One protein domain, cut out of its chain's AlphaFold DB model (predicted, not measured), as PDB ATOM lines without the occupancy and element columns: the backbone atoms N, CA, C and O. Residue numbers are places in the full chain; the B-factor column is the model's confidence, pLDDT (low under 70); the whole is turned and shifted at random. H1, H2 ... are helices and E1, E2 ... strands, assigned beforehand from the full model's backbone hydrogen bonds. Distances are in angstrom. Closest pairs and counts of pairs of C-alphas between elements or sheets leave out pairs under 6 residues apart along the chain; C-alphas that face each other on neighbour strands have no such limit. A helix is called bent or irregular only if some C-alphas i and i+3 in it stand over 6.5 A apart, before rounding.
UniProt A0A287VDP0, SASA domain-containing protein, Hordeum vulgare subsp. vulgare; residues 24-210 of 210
ATOM      1  N   PRO A  24      52.025  23.990  11.843       89.62
ATOM      2  CA  PRO A  24      51.344  23.209  10.807       89.62
ATOM      3  C   PRO A  24      49.930  22.769  11.223       89.62
ATOM      4  O   PRO A  24      49.147  22.316  10.392       89.62
ATOM      5  N   ARG A  25      49.590  22.890  12.515       89.88
ATOM      6  CA  ARG A  25      48.258  22.596  13.066       89.88
ATOM      7  C   ARG A  25      47.349  23.826  13.141       89.88
ATOM      8  O   ARG A  25      46.221  23.693  13.608       89.88
ATOM      9  N   THR A  26      47.814  24.989  12.687       91.81
ATOM     10  CA  THR A  26      47.027  26.223  12.641       91.81
ATOM     11  C   THR A  26      46.977  26.727  11.203       91.81
ATOM     12  O   THR A  26      47.997  27.110  10.631       91.81
ATOM     13  N   LEU A  27      45.786  26.738  10.612       94.25
ATOM     14  CA  LEU A  27      45.567  27.176   9.236       94.25
ATOM     15  C   LEU A  27      44.803  28.495   9.199       94.25
ATOM     16  O   LEU A  27      44.040  28.805  10.109       94.25
ATOM     17  N   ARG A  28      44.975  29.258   8.125       94.75
ATOM     18  CA  ARG A  28      44.226  30.478   7.822       94.75
ATOM     19  C   ARG A  28      43.520  30.312   6.485       94.75
ATOM     20  O   ARG A  28      44.121  29.818   5.534       94.75
ATOM     21  N   LEU A  29      42.269  30.750   6.379       95.38
ATOM     22  CA  LEU A  29      41.621  30.911   5.082       95.38
ATOM     23  C   LEU A  29      42.087  32.230   4.456       95.38
ATOM     24  O   LEU A  29      41.745  33.314   4.936       95.38
ATOM     25  N   SER A  30      42.859  32.151   3.379       95.56
ATOM     26  CA  SER A  30      43.403  33.323   2.692       95.56
ATOM     27  C   SER A  30      42.299  34.178   2.034       95.56
ATOM     28  O   SER A  30      41.149  33.733   1.901       95.56
ATOM     29  N   PRO A  31      42.604  35.410   1.584       94.94
ATOM     30  CA  PRO A  31      41.672  36.223   0.797       94.94
ATOM     31  C   PRO A  31      41.175  35.507  -0.466       94.94
ATOM     32  O   PRO A  31      40.018  35.646  -0.839       94.94
ATOM     33  N   SER A  32      42.022  34.658  -1.063       95.50
ATOM     34  CA  SER A  32      41.685  33.838  -2.236       95.50
ATOM     35  C   SER A  32      40.926  32.544  -1.905       95.50
ATOM     36  O   SER A  32      40.820  31.663  -2.754       95.50
ATOM     37  N   LEU A  33      40.410  32.424  -0.675       94.44
ATOM     38  CA  LEU A  33      39.615  31.289  -0.196       94.44
ATOM     39  C   LEU A  33      40.364  29.948  -0.219       94.44
ATOM     40  O   LEU A  33      39.767  28.888  -0.397       94.44
ATOM     41  N   ARG A  34      41.683  29.990  -0.008       94.25
ATOM     42  CA  ARG A  34      42.526  28.797   0.129       94.25
ATOM     43  C   ARG A  34      43.062  28.678   1.544       94.25
ATOM     44  O   ARG A  34      43.452  29.683   2.134       94.25
ATOM     45  N   TRP A  35      43.093  27.457   2.063       94.00
ATOM     46  CA  TRP A  35      43.751  27.160   3.328       94.00
ATOM     47  C   TRP A  35      45.269  27.241   3.167       94.00
ATOM     48  O   TRP A  35      45.836  26.635   2.260       94.00
ATOM     49  N   GLU A  36      45.913  27.980   4.057       94.69
ATOM     50  CA  GLU A  36      47.366  28.134   4.142       94.69
ATOM     51  C   GLU A  36      47.814  28.056   5.605       94.69
ATOM     52  O   GLU A  36      46.988  28.176   6.512       94.69
ATOM     53  N   GLU A  37      49.108  27.853   5.863       95.81
ATOM     54  CA  GLU A  37      49.633  27.927   7.232       95.81
ATOM     55  C   GLU A  37      49.409  29.333   7.801       95.81
ATOM     56  O   GLU A  37      49.750  30.337   7.170       95.81
ATOM     57  N   ALA A  38      48.834  29.408   9.002       94.00
ATOM     58  CA  ALA A  38      48.526  30.679   9.632       94.00
ATOM     59  C   ALA A  38      49.805  31.410  10.070       94.00
ATOM     60  O   ALA A  38      50.655  30.863  10.779       94.00
ATOM     61  N   ARG A  39      49.917  32.676   9.663       93.56
ATOM     62  CA  ARG A  39      50.991  33.598  10.043       93.56
ATOM     63  C   ARG A  39      50.386  34.970  10.312       93.56
ATOM     64  O   ARG A  39      49.468  35.380   9.604       93.56
ATOM     65  N   GLU A  40      50.904  35.669  11.315       88.38
ATOM     66  CA  GLU A  40      50.540  37.070  11.530       88.38
ATOM     67  C   GLU A  40      51.139  37.972  10.435       88.38
ATOM     68  O   GLU A  40      52.253  37.695   9.973       88.38
ATOM     69  N   PRO A  41      50.461  39.073  10.056       92.19
ATOM     70  CA  PRO A  41      49.103  39.471  10.460       92.19
ATOM     71  C   PRO A  41      47.999  38.604   9.831       92.19
ATOM     72  O   PRO A  41      47.898  38.507   8.604       92.19
ATOM     73  N   LEU A  42      47.112  38.028  10.650       90.75
ATOM     74  CA  LEU A  42      46.036  37.154  10.159       90.75
ATOM     75  C   LEU A  42      45.043  37.861   9.227       90.75
ATOM     76  O   LEU A  42      44.430  37.210   8.385       90.75
ATOM     77  N   HIS A  43      44.879  39.175   9.321       92.44
ATOM     78  CA  HIS A  43      43.927  39.918   8.487       92.44
ATOM     79  C   HIS A  43      44.567  40.539   7.242       92.44
ATOM     80  O   HIS A  43      43.891  41.240   6.488       92.44
ATOM     81  N   ALA A  44      45.837  40.230   6.960       92.31
ATOM     82  CA  ALA A  44      46.514  40.681   5.747       92.31
ATOM     83  C   ALA A  44      45.750  40.253   4.481       92.31
ATOM     84  O   ALA A  44      45.472  39.064   4.269       92.31
ATOM     85  N   GLY A  45      45.397  41.249   3.661       90.25
ATOM     86  CA  GLY A  45      44.601  41.102   2.438       90.25
ATOM     87  C   GLY A  45      43.100  40.862   2.655       90.25
ATOM     88  O   GLY A  45      42.383  40.692   1.675       90.25
ATOM     89  N   VAL A  46      42.628  40.823   3.906       91.31
ATOM     90  CA  VAL A  46      41.200  40.739   4.263       91.31
ATOM     91  C   VAL A  46      40.687  42.104   4.717       91.31
ATOM     92  O   VAL A  46      39.662  42.564   4.221       91.31
ATOM     93  N   ASP A  47      41.424  42.757   5.613       89.19
ATOM     94  CA  ASP A  47      41.144  44.109   6.098       89.19
ATOM     95  C   ASP A  47      41.786  45.139   5.153       89.19
ATOM     96  O   ASP A  47      42.814  45.758   5.438       89.19
ATOM     97  N   ALA A  48      41.250  45.213   3.933       83.88
ATOM     98  CA  ALA A  48      41.808  46.047   2.875       83.88
ATOM     99  C   ALA A  48      41.728  47.536   3.253       83.88
ATOM    100  O   ALA A  48      40.693  48.009   3.719       83.88
ATOM    101  N   GLY A  49      42.821  48.270   3.031       83.19
ATOM    102  CA  GLY A  49      42.916  49.702   3.339       83.19
ATOM    103  C   GLY A  49      43.382  50.032   4.760       83.19
ATOM    104  O   GLY A  49      43.663  51.196   5.030       83.19
ATOM    105  N   ASN A  50      43.539  49.034   5.635       83.44
ATOM    106  CA  ASN A  50      44.005  49.216   7.008       83.44
ATOM    107  C   ASN A  50      45.410  48.632   7.226       83.44
ATOM    108  O   ASN A  50      45.831  47.671   6.576       83.44
ATOM    109  N   VAL A  51      46.150  49.214   8.176       81.38
ATOM    110  CA  VAL A  51      47.411  48.640   8.661       81.38
ATOM    111  C   VAL A  51      47.072  47.531   9.652       81.38
ATOM    112  O   VAL A  51      46.617  47.795  10.761       81.38
ATOM    113  N   VAL A  52      47.301  46.284   9.246       85.44
ATOM    114  CA  VAL A  52      47.002  45.104  10.065       85.44
ATOM    115  C   VAL A  52      48.190  44.696  10.933       85.44
ATOM    116  O   VAL A  52      49.328  44.615  10.467       85.44
ATOM    117  N   GLY A  53      47.911  44.421  12.205       82.50
ATOM    118  CA  GLY A  53      48.888  43.972  13.195       82.50
ATOM    119  C   GLY A  53      48.613  42.558  13.703       82.50
ATOM    120  O   GLY A  53      47.838  41.803  13.123       82.50
ATOM    121  N   VAL A  54      49.263  42.209  14.812       81.94
ATOM    122  CA  VAL A  54      49.015  40.948  15.525       81.94
ATOM    123  C   VAL A  54      47.665  41.019  16.230       81.94
ATOM    124  O   VAL A  54      47.430  41.946  17.004       81.94
ATOM    125  N   GLY A  55      46.812  40.024  15.997       80.94
ATOM    126  CA  GLY A  55      45.549  39.854  16.713       80.94
ATOM    127  C   GLY A  55      45.597  38.705  17.730       80.94
ATOM    128  O   GLY A  55      46.603  38.008  17.865       80.94
ATOM    129  N   PRO A  56      44.494  38.437  18.446       82.38
ATOM    130  CA  PRO A  56      44.444  37.340  19.413       82.38
ATOM    131  C   PRO A  56      44.143  35.972  18.768       82.38
ATOM    132  O   PRO A  56      44.081  34.965  19.471       82.38
ATOM    133  N   GLY A  57      44.006  35.900  17.435       86.25
ATOM    134  CA  GLY A  57      43.665  34.669  16.714       86.25
ATOM    135  C   GLY A  57      44.723  33.569  16.843       86.25
ATOM    136  O   GLY A  57      44.383  32.436  17.194       86.25
ATOM    137  N   MET A  58      46.007  33.889  16.629       86.44
ATOM    138  CA  MET A  58      47.095  32.914  16.799       86.44
ATOM    139  C   MET A  58      47.241  32.449  18.261       86.44
ATOM    140  O   MET A  58      47.234  31.234  18.492       86.44
ATOM    141  N   PRO A  59      47.297  33.347  19.273       84.25
ATOM    142  CA  PRO A  59      47.284  32.945  20.679       84.25
ATOM    143  C   PRO A  59      46.099  32.051  21.061       84.25
ATOM    144  O   PRO A  59      46.297  31.068  21.781       84.25
ATOM    145  N   PHE A  60      44.895  32.356  20.564       83.81
ATOM    146  CA  PHE A  60      43.690  31.569  20.822       83.81
ATOM    147  C   PHE A  60      43.792  30.155  20.239       83.81
ATOM    148  O   PHE A  60      43.624  29.174  20.965       83.81
ATOM    149  N   ALA A  61      44.156  30.029  18.958       85.44
ATOM    150  CA  ALA A  61      44.336  28.729  18.310       85.44
ATOM    151  C   ALA A  61      45.366  27.862  19.047       85.44
ATOM    152  O   ALA A  61      45.161  26.676  19.296       85.44
ATOM    153  N   HIS A  62      46.467  28.477  19.461       85.12
ATOM    154  CA  HIS A  62      47.500  27.819  20.237       85.12
ATOM    155  C   HIS A  62      47.053  27.390  21.634       85.12
ATOM    156  O   HIS A  62      47.486  26.341  22.111       85.12
ATOM    157  N   ALA A  63      46.226  28.189  22.309       84.25
ATOM    158  CA  ALA A  63      45.658  27.812  23.596       84.25
ATOM    159  C   ALA A  63      44.748  26.583  23.454       84.25
ATOM    160  O   ALA A  63      44.891  25.641  24.233       84.25
ATOM    161  N   LEU A  64      43.908  26.540  22.413       81.69
ATOM    162  CA  LEU A  64      43.071  25.375  22.114       81.69
ATOM    163  C   LEU A  64      43.905  24.121  21.843       81.69
ATOM    164  O   LEU A  64      43.666  23.087  22.456       81.69
ATOM    165  N   LEU A  65      44.920  24.219  20.981       83.88
ATOM    166  CA  LEU A  65      45.777  23.083  20.614       83.88
ATOM    167  C   LEU A  65      46.606  22.528  21.780       83.88
ATOM    168  O   LEU A  65      47.018  21.369  21.735       83.88
ATOM    169  N   ARG A  66      46.885  23.347  22.803       85.00
ATOM    170  CA  ARG A  66      47.583  22.921  24.028       85.00
ATOM    171  C   ARG A  66      46.654  22.355  25.096       85.00
ATOM    172  O   ARG A  66      47.159  21.801  26.070       85.00
ATOM    173  N   SER A  67      45.338  22.512  24.955       81.44
ATOM    174  CA  SER A  67      44.396  21.999  25.944       81.44
ATOM    175  C   SER A  67      44.491  20.471  26.049       81.44
ATOM    176  O   SER A  67      44.524  19.804  25.012       81.44
ATOM    177  N   PRO A  68      44.466  19.890  27.264       77.31
ATOM    178  CA  PRO A  68      44.382  18.441  27.452       77.31
ATOM    179  C   PRO A  68      43.152  17.807  26.788       77.31
ATOM    180  O   PRO A  68      43.205  16.646  26.394       77.31
ATOM    181  N   ALA A  69      42.070  18.576  26.628       77.81
ATOM    182  CA  ALA A  69      40.852  18.139  25.949       77.81
ATOM    183  C   ALA A  69      41.000  18.090  24.415       77.81
ATOM    184  O   ALA A  69      40.138  17.551  23.726       77.81
ATOM    185  N   CYS A  70      42.080  18.650  23.855       76.88
ATOM    186  CA  CYS A  70      42.297  18.691  22.416       76.88
ATOM    187  C   CYS A  70      42.842  17.358  21.887       76.88
ATOM    188  O   CYS A  70      43.903  16.906  22.332       76.88
ATOM    189  N   PRO A  71      42.197  16.739  20.878       81.00
ATOM    190  CA  PRO A  71      42.725  15.535  20.254       81.00
ATOM    191  C   PRO A  71      44.153  15.736  19.716       81.00
ATOM    192  O   PRO A  71      44.473  16.759  19.099       81.00
ATOM    193  N   ARG A  72      45.019  14.723  19.879       75.44
ATOM    194  CA  ARG A  72      46.455  14.783  19.518       75.44
ATOM    195  C   ARG A  72      46.752  15.061  18.032       75.44
ATOM    196  O   ARG A  72      47.895  15.356  17.704       75.44
ATOM    197  N   GLY A  73      45.747  15.044  17.156       82.19
ATOM    198  CA  GLY A  73      45.853  15.395  15.733       82.19
ATOM    199  C   GLY A  73      44.943  16.540  15.276       82.19
ATOM    200  O   GLY A  73      44.839  16.774  14.078       82.19
ATOM    201  N   ALA A  74      44.266  17.245  16.188       84.44
ATOM    202  CA  ALA A  74      43.371  18.337  15.815       84.44
ATOM    203  C   ALA A  74      44.119  19.452  15.068       84.44
ATOM    204  O   ALA A  74      45.234  19.824  15.447       84.44
ATOM    205  N   VAL A  75      43.485  19.994  14.037       88.88
ATOM    206  CA  VAL A  75      43.929  21.185  13.312       88.88
ATOM    207  C   VAL A  75      42.911  22.280  13.591       88.88
ATOM    208  O   VAL A  75      41.713  22.009  13.614       88.88
ATOM    209  N   VAL A  76      43.389  23.499  13.816       88.94
ATOM    210  CA  VAL A  76      42.551  24.682  14.000       88.94
ATOM    211  C   VAL A  76      42.615  25.520  12.731       88.94
ATOM    212  O   VAL A  76      43.667  26.056  12.388       88.94
ATOM    213  N   GLY A  77      41.491  25.640  12.026       92.56
ATOM    214  CA  GLY A  77      41.345  26.591  10.923       92.56
ATOM    215  C   GLY A  77      40.831  27.938  11.421       92.56
ATOM    216  O   GLY A  77      39.838  27.971  12.131       92.56
ATOM    217  N   LEU A  78      41.471  29.038  11.041       93.94
ATOM    218  CA  LEU A  78      41.048  30.411  11.304       93.94
ATOM    219  C   LEU A  78      40.496  31.022  10.015       93.94
ATOM    220  O   LEU A  78      41.131  30.935   8.964       93.94
ATOM    221  N   VAL A  79      39.346  31.689  10.084       95.75
ATOM    222  CA  VAL A  79      38.731  32.355   8.923       95.75
ATOM    223  C   VAL A  79      38.672  33.863   9.165       95.75
ATOM    224  O   VAL A  79      37.632  34.338   9.580       95.75
ATOM    225  N   PRO A  80      39.736  34.649   8.932       95.06
ATOM    226  CA  PRO A  80      39.724  36.098   9.172       95.06
ATOM    227  C   PRO A  80      38.647  36.795   8.327       95.06
ATOM    228  O   PRO A  80      38.597  36.543   7.120       95.06
ATOM    229  N   CYS A  81      37.826  37.673   8.911       95.19
ATOM    230  CA  CYS A  81      36.858  38.505   8.166       95.19
ATOM    231  C   CYS A  81      36.807  39.971   8.617       95.19
ATOM    232  O   CYS A  81      36.123  40.750   7.950       95.19
ATOM    233  N   ALA A  82      37.497  40.333   9.706       91.44
ATOM    234  CA  ALA A  82      37.417  41.663  10.309       91.44
ATOM    235  C   ALA A  82      37.759  42.793   9.343       91.44
ATOM    236  O   ALA A  82      38.534  42.608   8.402       91.44
ATOM    237  N   GLN A  83      37.176  43.953   9.630       92.25
ATOM    238  CA  GLN A  83      37.484  45.216   8.983       92.25
ATOM    239  C   GLN A  83      37.588  46.302  10.058       92.25
ATOM    240  O   GLN A  83      36.596  46.596  10.734       92.25
ATOM    241  N   GLY A  84      38.771  46.895  10.212       88.44
ATOM    242  CA  GLY A  84      39.006  47.952  11.193       88.44
ATOM    243  C   GLY A  84      38.142  49.194  10.944       88.44
ATOM    244  O   GLY A  84      37.869  49.554   9.798       88.44
ATOM    245  N   GLY A  85      37.720  49.853  12.029       86.94
ATOM    246  CA  GLY A  85      36.975  51.120  11.979       86.94
ATOM    247  C   GLY A  85      35.503  50.996  11.571       86.94
ATOM    248  O   GLY A  85      34.887  51.997  11.215       86.94
ATOM    249  N   THR A  86      34.933  49.790  11.606       90.81
ATOM    250  CA  THR A  86      33.548  49.553  11.187       90.81
ATOM    251  C   THR A  86      32.620  49.414  12.401       90.81
ATOM    252  O   THR A  86      32.876  48.559  13.252       90.81
ATOM    253  N   PRO A  87      31.563  50.242  12.535       91.50
ATOM    254  CA  PRO A  87      30.549  50.054  13.569       91.50
ATOM    255  C   PRO A  87      29.677  48.829  13.268       91.50
ATOM    256  O   PRO A  87      29.578  48.394  12.116       91.50
ATOM    257  N   ILE A  88      28.984  48.289  14.273       92.81
ATOM    258  CA  ILE A  88      28.165  47.073  14.128       92.81
ATOM    259  C   ILE A  88      27.044  47.235  13.089       92.81
ATOM    260  O   ILE A  88      26.595  46.261  12.488       92.81
ATOM    261  N   ALA A  89      26.627  48.472  12.797       94.38
ATOM    262  CA  ALA A  89      25.684  48.765  11.719       94.38
ATOM    263  C   ALA A  89      26.176  48.264  10.347       94.38
ATOM    264  O   ALA A  89      25.376  47.738   9.567       94.38
ATOM    265  N   ASN A  90      27.486  48.340  10.073       96.12
ATOM    266  CA  ASN A  90      28.096  47.808   8.852       96.12
ATOM    267  C   ASN A  90      28.084  46.275   8.789       96.12
ATOM    268  O   ASN A  90      28.379  45.720   7.735       96.12
ATOM    269  N   TRP A  91      27.720  45.594   9.874       96.44
ATOM    270  CA  TRP A  91      27.630  44.137   9.981       96.44
ATOM    271  C   TRP A  91      26.184  43.631   9.996       96.44
ATOM    272  O   TRP A  91      25.934  42.464  10.285       96.44
ATOM    273  N   SER A  92      25.222  44.491   9.661       96.19
ATOM    274  CA  SER A  92      23.825  44.090   9.489       96.19
ATOM    275  C   SER A  92      23.672  43.142   8.301       96.19
ATOM    276  O   SER A  92      24.349  43.288   7.285       96.19
ATOM    277  N   ARG A  93      22.740  42.191   8.388       97.44
ATOM    278  CA  ARG A  93      22.478  41.264   7.285       97.44
ATOM    279  C   ARG A  93      22.186  41.986   5.966       97.44
ATOM    280  O   ARG A  93      21.338  42.875   5.926       97.44
ATOM    281  N   GLY A  94      22.826  41.530   4.889       96.69
ATOM    282  CA  GLY A  94      22.741  42.132   3.557       96.69
ATOM    283  C   GLY A  94      23.717  43.290   3.337       96.69
ATOM    284  O   GLY A  94      23.719  43.886   2.263       96.69
ATOM    285  N   SER A  95      24.541  43.628   4.334       97.25
ATOM    286  CA  SER A  95      25.702  44.484   4.125       97.25
ATOM    287  C   SER A  95      26.847  43.703   3.478       97.25
ATOM    288  O   SER A  95      26.974  42.487   3.638       97.25
ATOM    289  N   GLU A  96      27.749  44.426   2.817       96.50
ATOM    290  CA  GLU A  96      28.928  43.832   2.186       96.50
ATOM    291  C   GLU A  96      29.805  43.056   3.185       96.50
ATOM    292  O   GLU A  96      30.226  41.932   2.901       96.50
ATOM    293  N   LEU A  97      30.069  43.617   4.372       95.94
ATOM    294  CA  LEU A  97      30.929  42.970   5.372       95.94
ATOM    295  C   LEU A  97      30.294  41.695   5.928       95.94
ATOM    296  O   LEU A  97      30.981  40.679   6.086       95.94
ATOM    297  N   TYR A  98      28.984  41.733   6.180       97.38
ATOM    298  CA  TYR A  98      28.232  40.574   6.635       97.38
ATOM    299  C   TYR A  98      28.243  39.463   5.578       97.38
ATOM    300  O   TYR A  98      28.617  38.326   5.876       97.38
ATOM    301  N   ASP A  99      27.912  39.795   4.330       96.88
ATOM    302  CA  ASP A  99      27.842  38.827   3.233       96.88
ATOM    303  C   ASP A  99      29.219  38.219   2.934       96.88
ATOM    304  O   ASP A  99      29.348  37.004   2.727       96.88
ATOM    305  N   ARG A 100      30.280  39.034   3.001       95.88
ATOM    306  CA  ARG A 100      31.675  38.582   2.898       95.88
ATOM    307  C   ARG A 100      32.023  37.590   4.005       95.88
ATOM    308  O   ARG A 100      32.621  36.548   3.725       95.88
ATOM    309  N   MET A 101      31.644  37.877   5.250       96.69
ATOM    310  CA  MET A 101      31.887  36.988   6.387       96.69
ATOM    311  C   MET A 101      31.147  35.656   6.239       96.69
ATOM    312  O   MET A 101      31.770  34.600   6.373       96.69
ATOM    313  N   VAL A 102      29.849  35.690   5.926       95.94
ATOM    314  CA  VAL A 102      29.033  34.480   5.738       95.94
ATOM    315  C   VAL A 102      29.576  33.630   4.592       95.94
ATOM    316  O   VAL A 102      29.707  32.413   4.733       95.94
ATOM    317  N   THR A 103      29.968  34.254   3.478       95.38
ATOM    318  CA  THR A 103      30.566  33.555   2.332       95.38
ATOM    319  C   THR A 103      31.852  32.837   2.726       95.38
ATOM    320  O   THR A 103      32.003  31.641   2.468       95.38
ATOM    321  N   ARG A 104      32.768  33.531   3.411       95.75
ATOM    322  CA  ARG A 104      34.037  32.945   3.867       95.75
ATOM    323  C   ARG A 104      33.811  31.795   4.849       95.75
ATOM    324  O   ARG A 104      34.447  30.752   4.708       95.75
ATOM    325  N   ALA A 105      32.871  31.938   5.784       93.06
ATOM    326  CA  ALA A 105      32.518  30.882   6.733       93.06
ATOM    327  C   ALA A 105      31.936  29.635   6.038       93.06
ATOM    328  O   ALA A 105      32.331  28.512   6.356       93.06
ATOM    329  N   ARG A 106      31.056  29.813   5.043       91.94
ATOM    330  CA  ARG A 106      30.501  28.699   4.254       91.94
ATOM    331  C   ARG A 106      31.580  27.956   3.472       91.94
ATOM    332  O   ARG A 106      31.614  26.728   3.505       91.94
ATOM    333  N   VAL A 107      32.485  28.685   2.816       92.06
ATOM    334  CA  VAL A 107      33.600  28.083   2.068       92.06
ATOM    335  C   VAL A 107      34.538  27.314   2.998       92.06
ATOM    336  O   VAL A 107      34.944  26.200   2.674       92.06
ATOM    337  N   ALA A 108      34.830  27.862   4.178       89.81
ATOM    338  CA  ALA A 108      35.653  27.198   5.183       89.81
ATOM    339  C   ALA A 108      35.045  25.864   5.656       89.81
ATOM    340  O   ALA A 108      35.753  24.856   5.738       89.81
ATOM    341  N   GLY A 109      33.736  25.845   5.928       85.44
ATOM    342  CA  GLY A 109      33.030  24.625   6.322       85.44
ATOM    343  C   GLY A 109      32.973  23.588   5.197       85.44
ATOM    344  O   GLY A 109      33.334  22.427   5.394       85.44
ATOM    345  N   ALA A 110      32.610  24.013   3.983       84.31
ATOM    346  CA  ALA A 110      32.531  23.132   2.819       84.31
ATOM    347  C   ALA A 110      33.893  22.519   2.450       84.31
ATOM    348  O   ALA A 110      33.987  21.313   2.238       84.31
ATOM    349  N   GLY A 111      34.962  23.324   2.427       72.31
ATOM    350  CA  GLY A 111      36.300  22.878   2.025       72.31
ATOM    351  C   GLY A 111      36.964  21.894   2.993       72.31
ATOM    352  O   GLY A 111      37.933  21.237   2.624       72.31
ATOM    353  N   THR A 112      36.460  21.782   4.223       74.25
ATOM    354  CA  THR A 112      36.981  20.860   5.246       74.25
ATOM    355  C   THR A 112      36.023  19.704   5.549       74.25
ATOM    356  O   THR A 112      36.404  18.747   6.224       74.25
ATOM    357  N   GLY A 113      34.770  19.792   5.084       72.94
ATOM    358  CA  GLY A 113      33.685  18.902   5.498       72.94
ATOM    359  C   GLY A 113      33.327  19.032   6.984       72.94
ATOM    360  O   GLY A 113      32.727  18.117   7.547       72.94
ATOM    361  N   LYS A 114      33.745  20.121   7.647       76.06
ATOM    362  CA  LYS A 114      33.549  20.351   9.085       76.06
ATOM    363  C   LYS A 114      32.614  21.533   9.331       76.06
ATOM    364  O   LYS A 114      32.445  22.405   8.481       76.06
ATOM    365  N   LYS A 115      31.996  21.570  10.512       75.38
ATOM    366  CA  LYS A 115      31.167  22.703  10.945       75.38
ATOM    367  C   LYS A 115      32.034  23.783  11.592       75.38
ATOM    368  O   LYS A 115      33.084  23.490  12.162       75.38
ATOM    369  N   ILE A 116      31.564  25.025  11.522       87.56
ATOM    370  CA  ILE A 116      32.141  26.123  12.296       87.56
ATOM    371  C   ILE A 116      31.834  25.885  13.776       87.56
ATOM    372  O   ILE A 116      30.670  25.717  14.137       87.56
ATOM    373  N   ALA A 117      32.872  25.869  14.613       85.25
ATOM    374  CA  ALA A 117      32.749  25.600  16.044       85.25
ATOM    375  C   ALA A 117      32.362  26.851  16.846       85.25
ATOM    376  O   ALA A 117      31.518  26.792  17.734       85.25
ATOM    377  N   ALA A 118      32.963  27.993  16.515       86.56
ATOM    378  CA  ALA A 118      32.707  29.255  17.195       86.56
ATOM    379  C   ALA A 118      32.920  30.453  16.264       86.56
ATOM    380  O   ALA A 118      33.627  30.352  15.255       86.56
ATOM    381  N   LEU A 119      32.312  31.574  16.649       88.50
ATOM    382  CA  LEU A 119      32.591  32.921  16.162       88.50
ATOM    383  C   LEU A 119      33.244  33.718  17.291       88.50
ATOM    384  O   LEU A 119      32.729  33.737  18.410       88.50
ATOM    385  N   LEU A 120      34.347  34.395  16.995       88.81
ATOM    386  CA  LEU A 120      35.026  35.275  17.936       88.81
ATOM    387  C   LEU A 120      34.744  36.735  17.526       88.81
ATOM    388  O   LEU A 120      34.983  37.145  16.398       88.81
ATOM    389  N   TRP A 121      34.184  37.544  18.410       86.62
ATOM    390  CA  TRP A 121      33.719  38.883  18.048       86.62
ATOM    391  C   TRP A 121      34.339  39.933  18.959       86.62
ATOM    392  O   TRP A 121      33.911  40.074  20.098       86.62
ATOM    393  N   PHE A 122      35.321  40.679  18.472       84.19
ATOM    394  CA  PHE A 122      35.927  41.824  19.143       84.19
ATOM    395  C   PHE A 122      35.675  43.086  18.314       84.19
ATOM    396  O   PHE A 122      36.373  43.409  17.364       84.19
ATOM    397  N   GLN A 123      34.619  43.800  18.680       84.75
ATOM    398  CA  GLN A 123      34.214  45.037  18.031       84.75
ATOM    399  C   GLN A 123      33.439  45.878  19.046       84.75
ATOM    400  O   GLN A 123      32.903  45.355  20.027       84.75
ATOM    401  N   GLY A 124      33.394  47.182  18.811       77.62
ATOM    402  CA  GLY A 124      32.515  48.107  19.521       77.62
ATOM    403  C   GLY A 124      33.102  49.505  19.636       77.62
ATOM    404  O   GLY A 124      32.369  50.446  19.917       77.62
ATOM    405  N   GLU A 125      34.400  49.678  19.369       80.19
ATOM    406  CA  GLU A 125      35.098  50.957  19.504       80.19
ATOM    407  C   GLU A 125      34.437  52.043  18.651       80.19
ATOM    408  O   GLU A 125      34.158  53.134  19.146       80.19
ATOM    409  N   ALA A 126      34.121  51.730  17.391       81.94
ATOM    410  CA  ALA A 126      33.494  52.673  16.465       81.94
ATOM    411  C   ALA A 126      32.062  53.059  16.883       81.94
ATOM    412  O   ALA A 126      31.636  54.183  16.626       81.94
ATOM    413  N   ASP A 127      31.333  52.168  17.561       84.44
ATOM    414  CA  ASP A 127      29.978  52.443  18.053       84.44
ATOM    415  C   ASP A 127      29.972  53.354  19.290       84.44
ATOM    416  O   ASP A 127      28.947  53.954  19.603       84.44
ATOM    417  N   THR A 128      31.111  53.533  19.971       79.56
ATOM    418  CA  THR A 128      31.219  54.480  21.099       79.56
ATOM    419  C   THR A 128      31.338  55.941  20.664       79.56
ATOM    420  O   THR A 128      31.196  56.839  21.493       79.56
ATOM    421  N   LEU A 129      31.564  56.206  19.370       79.81
ATOM    422  CA  LEU A 129      31.745  57.566  18.851       79.81
ATOM    423  C   LEU A 129      30.466  58.408  18.928       79.81
ATOM    424  O   LEU A 129      30.541  59.636  18.969       79.81
ATOM    425  N   ARG A 130      29.296  57.761  18.925       81.62
ATOM    426  CA  ARG A 130      27.988  58.417  18.977       81.62
ATOM    427  C   ARG A 130      27.091  57.724  19.991       81.62
ATOM    428  O   ARG A 130      26.994  56.498  20.015       81.62
ATOM    429  N   ARG A 131      26.392  58.508  20.813       82.06
ATOM    430  CA  ARG A 131      25.541  57.982  21.890       82.06
ATOM    431  C   ARG A 131      24.445  57.061  21.353       82.06
ATOM    432  O   ARG A 131      24.159  56.032  21.955       82.06
ATOM    433  N   GLU A 132      23.830  57.428  20.238       86.94
ATOM    434  CA  GLU A 132      22.778  56.647  19.597       86.94
ATOM    435  C   GLU A 132      23.259  55.269  19.123       86.94
ATOM    436  O   GLU A 132      22.502  54.303  19.209       86.94
ATOM    437  N   ASP A 133      24.514  55.150  18.680       83.00
ATOM    438  CA  ASP A 133      25.090  53.868  18.269       83.00
ATOM    439  C   ASP A 133      25.414  52.998  19.479       83.00
ATOM    440  O   ASP A 133      25.048  51.822  19.490       83.00
ATOM    441  N   ALA A 134      25.991  53.588  20.529       79.38
ATOM    442  CA  ALA A 134      26.242  52.897  21.789       79.38
ATOM    443  C   ALA A 134      24.946  52.335  22.402       79.38
ATOM    444  O   ALA A 134      24.904  51.177  22.811       79.38
ATOM    445  N   LEU A 135      23.862  53.123  22.406       79.81
ATOM    446  CA  LEU A 135      22.550  52.686  22.904       79.81
ATOM    447  C   LEU A 135      21.911  51.600  22.024       79.81
ATOM    448  O   LEU A 135      21.224  50.719  22.536       79.81
ATOM    449  N   ALA A 136      22.132  51.641  20.708       85.00
ATOM    450  CA  ALA A 136      21.593  50.650  19.777       85.00
ATOM    451  C   ALA A 136      22.418  49.350  19.714       85.00
ATOM    452  O   ALA A 136      21.942  48.355  19.160       85.00
ATOM    453  N   TYR A 137      23.639  49.342  20.259       83.69
ATOM    454  CA  TYR A 137      24.611  48.266  20.081       83.69
ATOM    455  C   TYR A 137      24.082  46.894  20.509       83.69
ATOM    456  O   TYR A 137      24.166  45.940  19.739       83.69
ATOM    457  N   ALA A 138      23.483  46.797  21.700       82.75
ATOM    458  CA  ALA A 138      22.982  45.529  22.234       82.75
ATOM    459  C   ALA A 138      21.941  44.883  21.302       82.75
ATOM    460  O   ALA A 138      22.089  43.727  20.909       82.75
ATOM    461  N   GLY A 139      20.944  45.657  20.856       84.31
ATOM    462  CA  GLY A 139      19.925  45.164  19.926       84.31
ATOM    463  C   GLY A 139      20.500  44.793  18.554       84.31
ATOM    464  O   GLY A 139      20.095  43.793  17.957       84.31
ATOM    465  N   ARG A 140      21.488  45.552  18.058       91.19
ATOM    466  CA  ARG A 140      22.194  45.216  16.810       91.19
ATOM    467  C   ARG A 140      23.019  43.933  16.952       91.19
ATOM    468  O   ARG A 140      23.029  43.131  16.023       91.19
ATOM    469  N   MET A 141      23.644  43.699  18.106       89.25
ATOM    470  CA  MET A 141      24.416  42.485  18.381       89.25
ATOM    471  C   MET A 141      23.521  41.244  18.459       89.25
ATOM    472  O   MET A 141      23.831  40.217  17.856       89.25
ATOM    473  N   GLU A 142      22.367  41.337  19.119       88.75
ATOM    474  CA  GLU A 142      21.374  40.255  19.131       88.75
ATOM    475  C   GLU A 142      20.872  39.926  17.719       88.75
ATOM    476  O   GLU A 142      20.809  38.755  17.325       88.75
ATOM    477  N   ALA A 143      20.558  40.960  16.930       93.12
ATOM    478  CA  ALA A 143      20.151  40.797  15.540       93.12
ATOM    479  C   ALA A 143      21.254  40.127  14.709       93.12
ATOM    480  O   ALA A 143      20.970  39.148  14.017       93.12
ATOM    481  N   PHE A 144      22.499  40.589  14.847       95.00
ATOM    482  CA  PHE A 144      23.673  40.023  14.193       95.00
ATOM    483  C   PHE A 144      23.847  38.535  14.522       95.00
ATOM    484  O   PHE A 144      23.887  37.709  13.609       95.00
ATOM    485  N   VAL A 145      23.872  38.155  15.805       91.81
ATOM    486  CA  VAL A 145      24.044  36.753  16.227       91.81
ATOM    487  C   VAL A 145      22.923  35.867  15.687       91.81
ATOM    488  O   VAL A 145      23.185  34.789  15.146       91.81
ATOM    489  N   ARG A 146      21.669  36.320  15.797       95.25
ATOM    490  CA  ARG A 146      20.503  35.613  15.251       95.25
ATOM    491  C   ARG A 146      20.637  35.407  13.743       95.25
ATOM    492  O   ARG A 146      20.385  34.307  13.251       95.25
ATOM    493  N   ASP A 147      21.044  36.445  13.019       97.06
ATOM    494  CA  ASP A 147      21.186  36.393  11.571       97.06
ATOM    495  C   ASP A 147      22.324  35.453  11.158       97.06
ATOM    496  O   ASP A 147      22.114  34.610  10.289       97.06
ATOM    497  N   VAL A 148      23.495  35.518  11.805       94.25
ATOM    498  CA  VAL A 148      24.620  34.593  11.554       94.25
ATOM    499  C   VAL A 148      24.211  33.140  11.782       94.25
ATOM    500  O   VAL A 148      24.458  32.286  10.929       94.25
ATOM    501  N   ARG A 149      23.557  32.843  12.912       93.75
ATOM    502  CA  ARG A 149      23.086  31.487  13.236       93.75
ATOM    503  C   ARG A 149      22.120  30.960  12.183       93.75
ATOM    504  O   ARG A 149      22.243  29.807  11.770       93.75
ATOM    505  N   ARG A 150      21.187  31.799  11.722       96.06
ATOM    506  CA  ARG A 150      20.243  31.445  10.656       96.06
ATOM    507  C   ARG A 150      20.968  31.192   9.337       96.06
ATOM    508  O   ARG A 150      20.782  30.139   8.736       96.06
ATOM    509  N   ASP A 151      21.797  32.130   8.893       95.50
ATOM    510  CA  ASP A 151      22.372  32.110   7.547       95.50
ATOM    511  C   ASP A 151      23.511  31.081   7.403       95.50
ATOM    512  O   ASP A 151      23.792  30.621   6.292       95.50
ATOM    513  N   LEU A 152      24.133  30.656   8.507       91.62
ATOM    514  CA  LEU A 152      25.047  29.507   8.542       91.62
ATOM    515  C   LEU A 152      24.352  28.178   8.875       91.62
ATOM    516  O   LEU A 152      25.010  27.142   8.838       91.62
ATOM    517  N   ALA A 153      23.049  28.189   9.181       93.19
ATOM    518  CA  ALA A 153      22.295  27.033   9.674       93.19
ATOM    519  C   ALA A 153      22.934  26.376  10.920       93.19
ATOM    520  O   ALA A 153      22.985  25.152  11.056       93.19
ATOM    521  N   LEU A 154      23.424  27.205  11.845       88.06
ATOM    522  CA  LEU A 154      24.073  26.810  13.098       88.06
ATOM    523  C   LEU A 154      23.329  27.447  14.286       88.06
ATOM    524  O   LEU A 154      23.807  28.434  14.843       88.06
ATOM    525  N   PRO A 155      22.159  26.917  14.697       88.00
ATOM    526  CA  PRO A 155      21.312  27.544  15.721       88.00
ATOM    527  C   PRO A 155      21.995  27.679  17.091       88.00
ATOM    528  O   PRO A 155      21.700  28.613  17.830       88.00
ATOM    529  N   ASN A 156      22.950  26.795  17.390       85.88
ATOM    530  CA  ASN A 156      23.710  26.777  18.642       85.88
ATOM    531  C   ASN A 156      25.161  27.243  18.454       85.88
ATOM    532  O   ASN A 156      26.025  26.856  19.233       85.88
ATOM    533  N   LEU A 157      25.457  28.031  17.408       86.12
ATOM    534  CA  LEU A 157      26.809  28.556  17.203       86.12
ATOM    535  C   LEU A 157      27.266  29.310  18.457       86.12
ATOM    536  O   LEU A 157      26.594  30.259  18.890       86.12
ATOM    537  N   LEU A 158      28.404  28.892  19.008       84.56
ATOM    538  CA  LEU A 158      29.057  29.582  20.106       84.56
ATOM    539  C   LEU A 158      29.590  30.926  19.605       84.56
ATOM    540  O   LEU A 158      30.341  30.980  18.632       84.56
ATOM    541  N   VAL A 159      29.206  32.005  20.281       83.88
ATOM    542  CA  VAL A 159      29.711  33.353  20.009       83.88
ATOM    543  C   VAL A 159      30.467  33.816  21.242       83.88
ATOM    544  O   VAL A 159      29.886  33.930  22.318       83.88
ATOM    545  N   ILE A 160      31.765  34.058  21.084       81.88
ATOM    546  CA  ILE A 160      32.632  34.590  22.134       81.88
ATOM    547  C   ILE A 160      32.856  36.062  21.814       81.88
ATOM    548  O   ILE A 160      33.653  36.399  20.941       81.88
ATOM    549  N   GLN A 161      32.112  36.929  22.493       80.38
ATOM    550  CA  GLN A 161      32.212  38.373  22.334       80.38
ATOM    551  C   GLN A 161      33.234  38.959  23.312       80.38
ATOM    552  O   GLN A 161      33.213  38.642  24.497       80.38
ATOM    553  N   VAL A 162      34.083  39.858  22.825       74.31
ATOM    554  CA  VAL A 162      34.962  40.725  23.605       74.31
ATOM    555  C   VAL A 162      34.450  42.146  23.428       74.31
ATOM    556  O   VAL A 162      34.398  42.661  22.313       74.31
ATOM    557  N   CYS A 163      34.051  42.778  24.528       57.44
ATOM    558  CA  CYS A 163      33.727  44.196  24.519       57.44
ATOM    559  C   CYS A 163      35.013  44.986  24.806       57.44
ATOM    560  O   CYS A 163      35.654  44.719  25.830       57.44
ATOM    561  N   PRO A 164      35.410  45.942  23.949       56.16
ATOM    562  CA  PRO A 164      36.506  46.839  24.270       56.16
ATOM    563  C   PRO A 164      36.175  47.576  25.569       56.16
ATOM    564  O   PRO A 164      35.069  48.097  25.737       56.16
ATOM    565  N   SER A 165      37.128  47.618  26.499       43.84
ATOM    566  CA  SER A 165      37.013  48.509  27.650       43.84
ATOM    567  C   SER A 165      37.089  49.938  27.129       43.84
ATOM    568  O   SER A 165      38.084  50.313  26.503       43.84
ATOM    569  N   VAL A 166      36.046  50.734  27.359       42.78
ATOM    570  CA  VAL A 166      36.090  52.167  27.070       42.78
ATOM    571  C   VAL A 166      37.134  52.768  28.010       42.78
ATOM    572  O   VAL A 166      36.883  52.938  29.201       42.78
ATOM    573  N   MET A 167      38.330  53.079  27.502       33.50
ATOM    574  CA  MET A 167      39.189  54.048  28.178       33.50
ATOM    575  C   MET A 167      38.466  55.388  28.081       33.50
ATOM    576  O   MET A 167      38.534  56.062  27.057       33.50
ATOM    577  N   ALA A 168      37.697  55.705  29.122       36.41
ATOM    578  CA  ALA A 168      36.929  56.930  29.242       36.41
ATOM    579  C   ALA A 168      37.833  58.139  28.957       36.41
ATOM    580  O   ALA A 168      38.711  58.479  29.751       36.41
ATOM    581  N   THR A 169      37.630  58.790  27.814       33.59
ATOM    582  CA  THR A 169      38.110  60.152  27.612       33.59
ATOM    583  C   THR A 169      37.191  61.086  28.408       33.59
ATOM    584  O   THR A 169      35.966  60.935  28.361       33.59
ATOM    585  N   PRO A 170      37.730  62.044  29.180       36.66
ATOM    586  CA  PRO A 170      36.933  62.884  30.066       36.66
ATOM    587  C   PRO A 170      36.303  64.030  29.265       36.66
ATOM    588  O   PRO A 170      36.721  65.175  29.398       36.66
ATOM    589  N   ALA A 171      35.360  63.746  28.362       37.72
ATOM    590  CA  ALA A 171      34.738  64.805  27.564       37.72
ATOM    591  C   ALA A 171      33.365  64.450  26.974       37.72
ATOM    592  O   ALA A 171      33.136  64.673  25.792       37.72
ATOM    593  N   THR A 172      32.436  63.907  27.761       40.41
ATOM    594  CA  THR A 172      30.976  64.161  27.675       40.41
ATOM    595  C   THR A 172      30.300  63.396  28.815       40.41
ATOM    596  O   THR A 172      30.751  62.313  29.163       40.41
ATOM    597  N   SER A 173      29.295  64.004  29.458       43.53
ATOM    598  CA  SER A 173      28.622  63.566  30.702       43.53
ATOM    599  C   SER A 173      28.739  62.063  31.025       43.53
ATOM    600  O   SER A 173      28.144  61.218  30.354       43.53
ATOM    601  N   MET A 174      29.505  61.775  32.077       43.81
ATOM    602  CA  MET A 174      30.114  60.482  32.420       43.81
ATOM    603  C   MET A 174      29.129  59.384  32.868       43.81
ATOM    604  O   MET A 174      29.524  58.224  32.986       43.81
ATOM    605  N   ASP A 175      27.857  59.724  33.078       47.97
ATOM    606  CA  ASP A 175      26.916  58.845  33.778       47.97
ATOM    607  C   ASP A 175      26.121  57.943  32.823       47.97
ATOM    608  O   ASP A 175      26.009  56.742  33.048       47.97
ATOM    609  N   ASP A 176      25.657  58.455  31.687       40.66
ATOM    610  CA  ASP A 176      24.748  57.691  30.825       40.66
ATOM    611  C   ASP A 176      25.439  56.650  29.932       40.66
ATOM    612  O   ASP A 176      24.873  55.590  29.668       40.66
ATOM    613  N   VAL A 177      26.656  56.931  29.450       43.19
ATOM    614  CA  VAL A 177      27.415  55.997  28.593       43.19
ATOM    615  C   VAL A 177      27.965  54.842  29.430       43.19
ATOM    616  O   VAL A 177      27.902  53.685  29.017       43.19
ATOM    617  N   SER A 178      28.420  55.139  30.650       39.78
ATOM    618  CA  SER A 178      28.861  54.136  31.624       39.78
ATOM    619  C   SER A 178      27.704  53.231  32.072       39.78
ATOM    620  O   SER A 178      27.887  52.021  32.181       39.78
ATOM    621  N   ILE A 179      26.500  53.787  32.277       42.16
ATOM    622  CA  ILE A 179      25.294  53.023  32.645       42.16
ATOM    623  C   ILE A 179      24.765  52.189  31.467       42.16
ATOM    624  O   ILE A 179      24.408  51.027  31.661       42.16
ATOM    625  N   ALA A 180      24.763  52.728  30.243       43.00
ATOM    626  CA  ALA A 180      24.324  51.999  29.049       43.00
ATOM    627  C   ALA A 180      25.216  50.789  28.716       43.00
ATOM    628  O   ALA A 180      24.738  49.796  28.171       43.00
ATOM    629  N   LEU A 181      26.504  50.858  29.067       43.16
ATOM    630  CA  LEU A 181      27.493  49.819  28.775       43.16
ATOM    631  C   LEU A 181      27.812  48.916  29.979       43.16
ATOM    632  O   LEU A 181      28.509  47.917  29.818       43.16
ATOM    633  N   ALA A 182      27.270  49.192  31.169       39.75
ATOM    634  CA  ALA A 182      27.447  48.349  32.356       39.75
ATOM    635  C   ALA A 182      27.045  46.865  32.151       39.75
ATOM    636  O   ALA A 182      27.759  45.996  32.659       39.75
ATOM    637  N   PRO A 183      26.000  46.519  31.364       41.19
ATOM    638  CA  PRO A 183      25.702  45.121  31.031       41.19
ATOM    639  C   PRO A 183      26.708  44.475  30.057       41.19
ATOM    640  O   PRO A 183      26.765  43.253  29.963       41.19
ATOM    641  N   LEU A 184      27.505  45.273  29.333       40.09
ATOM    642  CA  LEU A 184      28.452  44.829  28.297       40.09
ATOM    643  C   LEU A 184      29.873  44.561  28.834       40.09
ATOM    644  O   LEU A 184      30.691  43.958  28.141       40.09
ATOM    645  N   ILE A 185      30.171  44.950  30.079       37.69
ATOM    646  CA  ILE A 185      31.518  44.879  30.687       37.69
ATOM    647  C   ILE A 185      31.929  43.452  31.120       37.69
ATOM    648  O   ILE A 185      33.085  43.207  31.466       37.69
ATOM    649  N   SER A 186      31.046  42.454  31.053       32.16
ATOM    650  CA  SER A 186      31.311  41.135  31.644       32.16
ATOM    651  C   SER A 186      31.583  40.009  30.638       32.16
ATOM    652  O   SER A 186      30.923  38.979  30.710       32.16
ATOM    653  N   VAL A 187      32.573  40.129  29.741       38.31
ATOM    654  CA  VAL A 187      33.100  38.950  29.002       38.31
ATOM    655  C   VAL A 187      34.617  39.043  28.741       38.31
ATOM    656  O   VAL A 187      35.090  38.887  27.625       38.31
ATOM    657  N   VAL A 188      35.431  39.289  29.775       35.28
ATOM    658  CA  VAL A 188      36.873  38.918  29.748       35.28
ATOM    659  C   VAL A 188      37.268  38.180  31.033       35.28
ATOM    660  O   VAL A 188      38.365  38.288  31.573       35.28
ATOM    661  N   LYS A 189      36.343  37.381  31.556       29.97
ATOM    662  CA  LYS A 189      36.623  36.395  32.596       29.97
ATOM    663  C   LYS A 189      35.787  35.180  32.235       29.97
ATOM    664  O   LYS A 189      34.593  35.346  32.057       29.97
ATOM    665  N   TYR A 190      36.411  34.009  32.127       31.84
ATOM    666  CA  TYR A 190      35.870  32.744  31.596       31.84
ATOM    667  C   TYR A 190      36.177  32.460  30.118       31.84
ATOM    668  O   TYR A 190      35.286  32.222  29.317       31.84
ATOM    669  N   VAL A 191      37.463  32.305  29.788       36.91
ATOM    670  CA  VAL A 191      37.849  31.154  28.949       36.91
ATOM    671  C   VAL A 191      37.977  29.971  29.914       36.91
ATOM    672  O   VAL A 191      39.053  29.694  30.429       36.91
ATOM    673  N   SER A 192      36.842  29.383  30.296       34.53
ATOM    674  CA  SER A 192      36.792  28.189  31.156       34.53
ATOM    675  C   SER A 192      36.976  26.922  30.318       34.53
ATOM    676  O   SER A 192      36.698  26.928  29.119       34.53
ATOM    677  N   GLU A 193      37.410  25.829  30.950       36.78
ATOM    678  CA  GLU A 193      37.527  24.494  30.345       36.78
ATOM    679  C   GLU A 193      36.238  24.048  29.623       36.78
ATOM    680  O   GLU A 193      36.319  23.339  28.622       36.78
ATOM    681  N   CYS A 194      35.063  24.539  30.046       35.47
ATOM    682  CA  CYS A 194      33.774  24.267  29.397       35.47
ATOM    683  C   CYS A 194      33.711  24.752  27.936       35.47
ATOM    684  O   CYS A 194      33.284  24.004  27.065       35.47
ATOM    685  N   ILE A 195      34.210  25.962  27.645       47.34
ATOM    686  CA  ILE A 195      34.221  26.517  26.275       47.34
ATOM    687  C   ILE A 195      35.110  25.670  25.364       47.34
ATOM    688  O   ILE A 195      34.832  25.488  24.182       47.34
ATOM    689  N   ILE A 196      36.198  25.141  25.921       49.75
ATOM    690  CA  ILE A 196      37.141  24.320  25.175       49.75
ATOM    691  C   ILE A 196      36.506  22.972  24.809       49.75
ATOM    692  O   ILE A 196      36.713  22.498  23.696       49.75
ATOM    693  N   HIS A 197      35.697  22.388  25.695       49.84
ATOM    694  CA  HIS A 197      34.974  21.148  25.411       49.84
ATOM    695  C   HIS A 197      33.930  21.332  24.293       49.84
ATOM    696  O   HIS A 197      33.868  20.509  23.383       49.84
ATOM    697  N   ASP A 198      33.193  22.447  24.297       49.47
ATOM    698  CA  ASP A 198      32.199  22.765  23.257       49.47
ATOM    699  C   ASP A 198      32.836  23.054  21.881       49.47
ATOM    700  O   ASP A 198      32.233  22.803  20.837       49.47
ATOM    701  N   VAL A 199      34.077  23.556  21.854       51.59
ATOM    702  CA  VAL A 199      34.821  23.870  20.617       51.59
ATOM    703  C   VAL A 199      35.553  22.650  20.027       51.59
ATOM    704  O   VAL A 199      35.870  22.634  18.830       51.59
ATOM    705  N   LEU A 200      35.852  21.628  20.837       51.84
ATOM    706  CA  LEU A 200      36.792  20.551  20.492       51.84
ATOM    707  C   LEU A 200      36.161  19.168  20.259       51.84
ATOM    708  O   LEU A 200      36.896  18.180  20.286       51.84
ATOM    709  N   ASP A 201      34.874  19.078  19.906       47.25
ATOM    710  CA  ASP A 201      34.204  17.811  19.528       47.25
ATOM    711  C   ASP A 201      34.646  17.249  18.146       47.25
ATOM    712  O   ASP A 201      33.871  16.808  17.300       47.25
ATOM    713  N   GLY A 202      35.956  17.282  17.882       42.91
ATOM    714  CA  GLY A 202      36.623  16.373  16.956       42.91
ATOM    715  C   GLY A 202      36.946  16.896  15.560       42.91
ATOM    716  O   GLY A 202      37.497  16.131  14.770       42.91
ATOM    717  N   SER A 203      36.643  18.147  15.189       41.16
ATOM    718  CA  SER A 203      36.847  18.634  13.809       41.16
ATOM    719  C   SER A 203      36.736  20.162  13.660       41.16
ATOM    720  O   SER A 203      35.721  20.672  13.194       41.16
ATOM    721  N   THR A 204      37.756  20.913  14.073       49.44
ATOM    722  CA  THR A 204      37.583  22.340  14.392       49.44
ATOM    723  C   THR A 204      37.937  23.290  13.241       49.44
ATOM    724  O   THR A 204      39.092  23.429  12.839       49.44
ATOM    725  N   VAL A 205      36.938  24.043  12.778       47.19
ATOM    726  CA  VAL A 205      37.125  25.297  12.038       47.19
ATOM    727  C   VAL A 205      36.548  26.430  12.884       47.19
ATOM    728  O   VAL A 205      35.391  26.382  13.293       47.19
ATOM    729  N   LEU A 206      37.356  27.446  13.160       49.28
ATOM    730  CA  LEU A 206      36.958  28.683  13.821       49.28
ATOM    731  C   LEU A 206      36.687  29.752  12.762       49.28
ATOM    732  O   LEU A 206      37.566  30.107  11.970       49.28
ATOM    733  N   ALA A 207      35.467  30.282  12.766       40.62
ATOM    734  CA  ALA A 207      35.144  31.505  12.044       40.62
ATOM    735  C   ALA A 207      35.549  32.721  12.910       40.62
ATOM    736  O   ALA A 207      35.651  32.578  14.126       40.62
ATOM    737  N   PRO A 208      35.876  33.867  12.291       45.59
ATOM    738  CA  PRO A 208      36.925  34.812  12.708       45.59
ATOM    739  C   PRO A 208      36.797  35.366  14.108       45.59
ATOM    740  O   PRO A 208      35.695  35.405  14.622       45.59
ATOM    741  N   LEU A 209      37.928  35.905  14.588       41.09
ATOM    742  CA  LEU A 209      38.023  37.143  15.366       41.09
ATOM    743  C   LEU A 209      37.781  38.339  14.436       41.09
ATOM    744  O   LEU A 209      38.564  38.566  13.501       41.09
ATOM    745  N   ILE A 210      36.667  39.029  14.651       42.09
ATOM    746  CA  ILE A 210      36.629  40.492  14.487       42.09
ATOM    747  C   ILE A 210      37.406  41.078  15.642       42.09
ATOM    748  O   ILE A 210      37.290  40.413  16.692       42.09
TER     749      ILE A 210
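Overview. This is residues 24 to 210 of the 210 residues of the protein "SASA domain-containing protein" of Hordeum vulgare subsp. vulgare (UniProt A0A287VDP0). A strongly twisted sheet of six strands forms the core, with the long helices H3 and H5 over one face and the shorter H1 over the other, three layers in all. Beyond one end of the sheet, H4, the first part of H5 and H6 draw the body out lengthwise, and residues 169 to 175 stick out there. The printed part has 187 residues, with seven named helices and six named strands in the order E1 E2 H1 E3 H2 H3 E4 H4 H5 E5 H6 H7 E6. The sheet runs E2 E1 E3 E6 E4 E5 and is mixed; the class is mixed, helices and strands. The whole is compact, with a radius of gyration of the C-alphas of 16.8 A, yet elongated, spanning 53 by 34 by 31 A.

Along the chain. Find C-alpha 26 at (47.027, 26.223, 12.641); there E1 begins, residues 26 to 29, 10.4 A long. E2 follows at 35 to 37, 7.1 A, then H1 at 57 to 66, 14.4 A, and E3 at 76 to 78, 6.5 A. Next come H2, residues 88 to 91, 5.1 A, and H3, residues 96 to 112, which begins at C-alpha 96 (28.928, 43.832, 2.186) and runs 24.5 A. E4 takes residues 116 to 122, 17.5 A, and H4 residues 126 to 129, 5.7 A. H5, residues 131 to 151, measures 29.8 A, has a kink of 45 degrees near residue 138 and is irregular, with C-alphas 135 and 138 7.2 A apart. E5 is 158 to 162, 13.1 A. H6, residues 174 to 184, 16.3 A, is irregular too, with C-alphas 180 and 183 7.3 A apart. H7 is 193 to 199, 10.1 A, and E6, residues 205 to 209, 12.3 A, ends at C-alpha 209 (38.023, 37.143, 15.366).

Arrangement. Start at the edge strand E2: it forms a hairpin with E1, antiparallel, with N 28 and O 36 2.8 A apart. The other neighbours are parallel: E1 and E3 have N 27 and O 76 at 2.8 A, E3 and E6 N 206 and O 77 at 2.7 A, E6 and E4 N 117 and O 205 at 2.9 A, and E4 and E5 N 162 and O 121 at 2.7 A. H3 is on the sheet at a height of 9.3 A, over E3 and E6; its C-alpha 105 is 6.0 A from C-alpha 207. On the opposite face H1 stands at a height of 8.1 A over E3, where the C-alphas of Ala 61 and Val 76 are closest, 6.2 A. E3, H2 H3, E4 form a split strand-helix-strand unit, two strands running the same way with E6 between them; E4, H4 H5, E5 form an unsplit one on neighbour strands, and both crossovers are right-handed. H5 is the hub: its residues 131 to 135 touch H6, closest at the C-alphas of Leu 135 and Ala 180, 6.4 A, at a shallow tilt of 15 degrees, the same way. Its residues 137 to 144 touch H2, closest at C-alphas 88 and 140, 6.8 A, and it touches H4 only at the corner, C-alphas 127 and 133, 5.1 A. H2 and H3 touch only at the corner, C-alphas 91 and 98, 4.9 A. H7 only grazes the sheet, with residues 195 to 199, and is apart from H6. Every O i to N i+4 pair is within hydrogen-bond range in H1, H3 and H7, 15 of 17 in H5 and 4 of 7 in H6; H2 and H4 are too short for such a pair.

Size, cuts and confidence. Look for the C-alphas farthest apart at Gly 73 and Ser 173, 53.3 A. The printed part has no cut. The long links are E2 to H1, 19 residues, and E5 to H6, 11 residues. Mean pLDDT of the printed part is 76.3, and residues 163 to 210 are under 70.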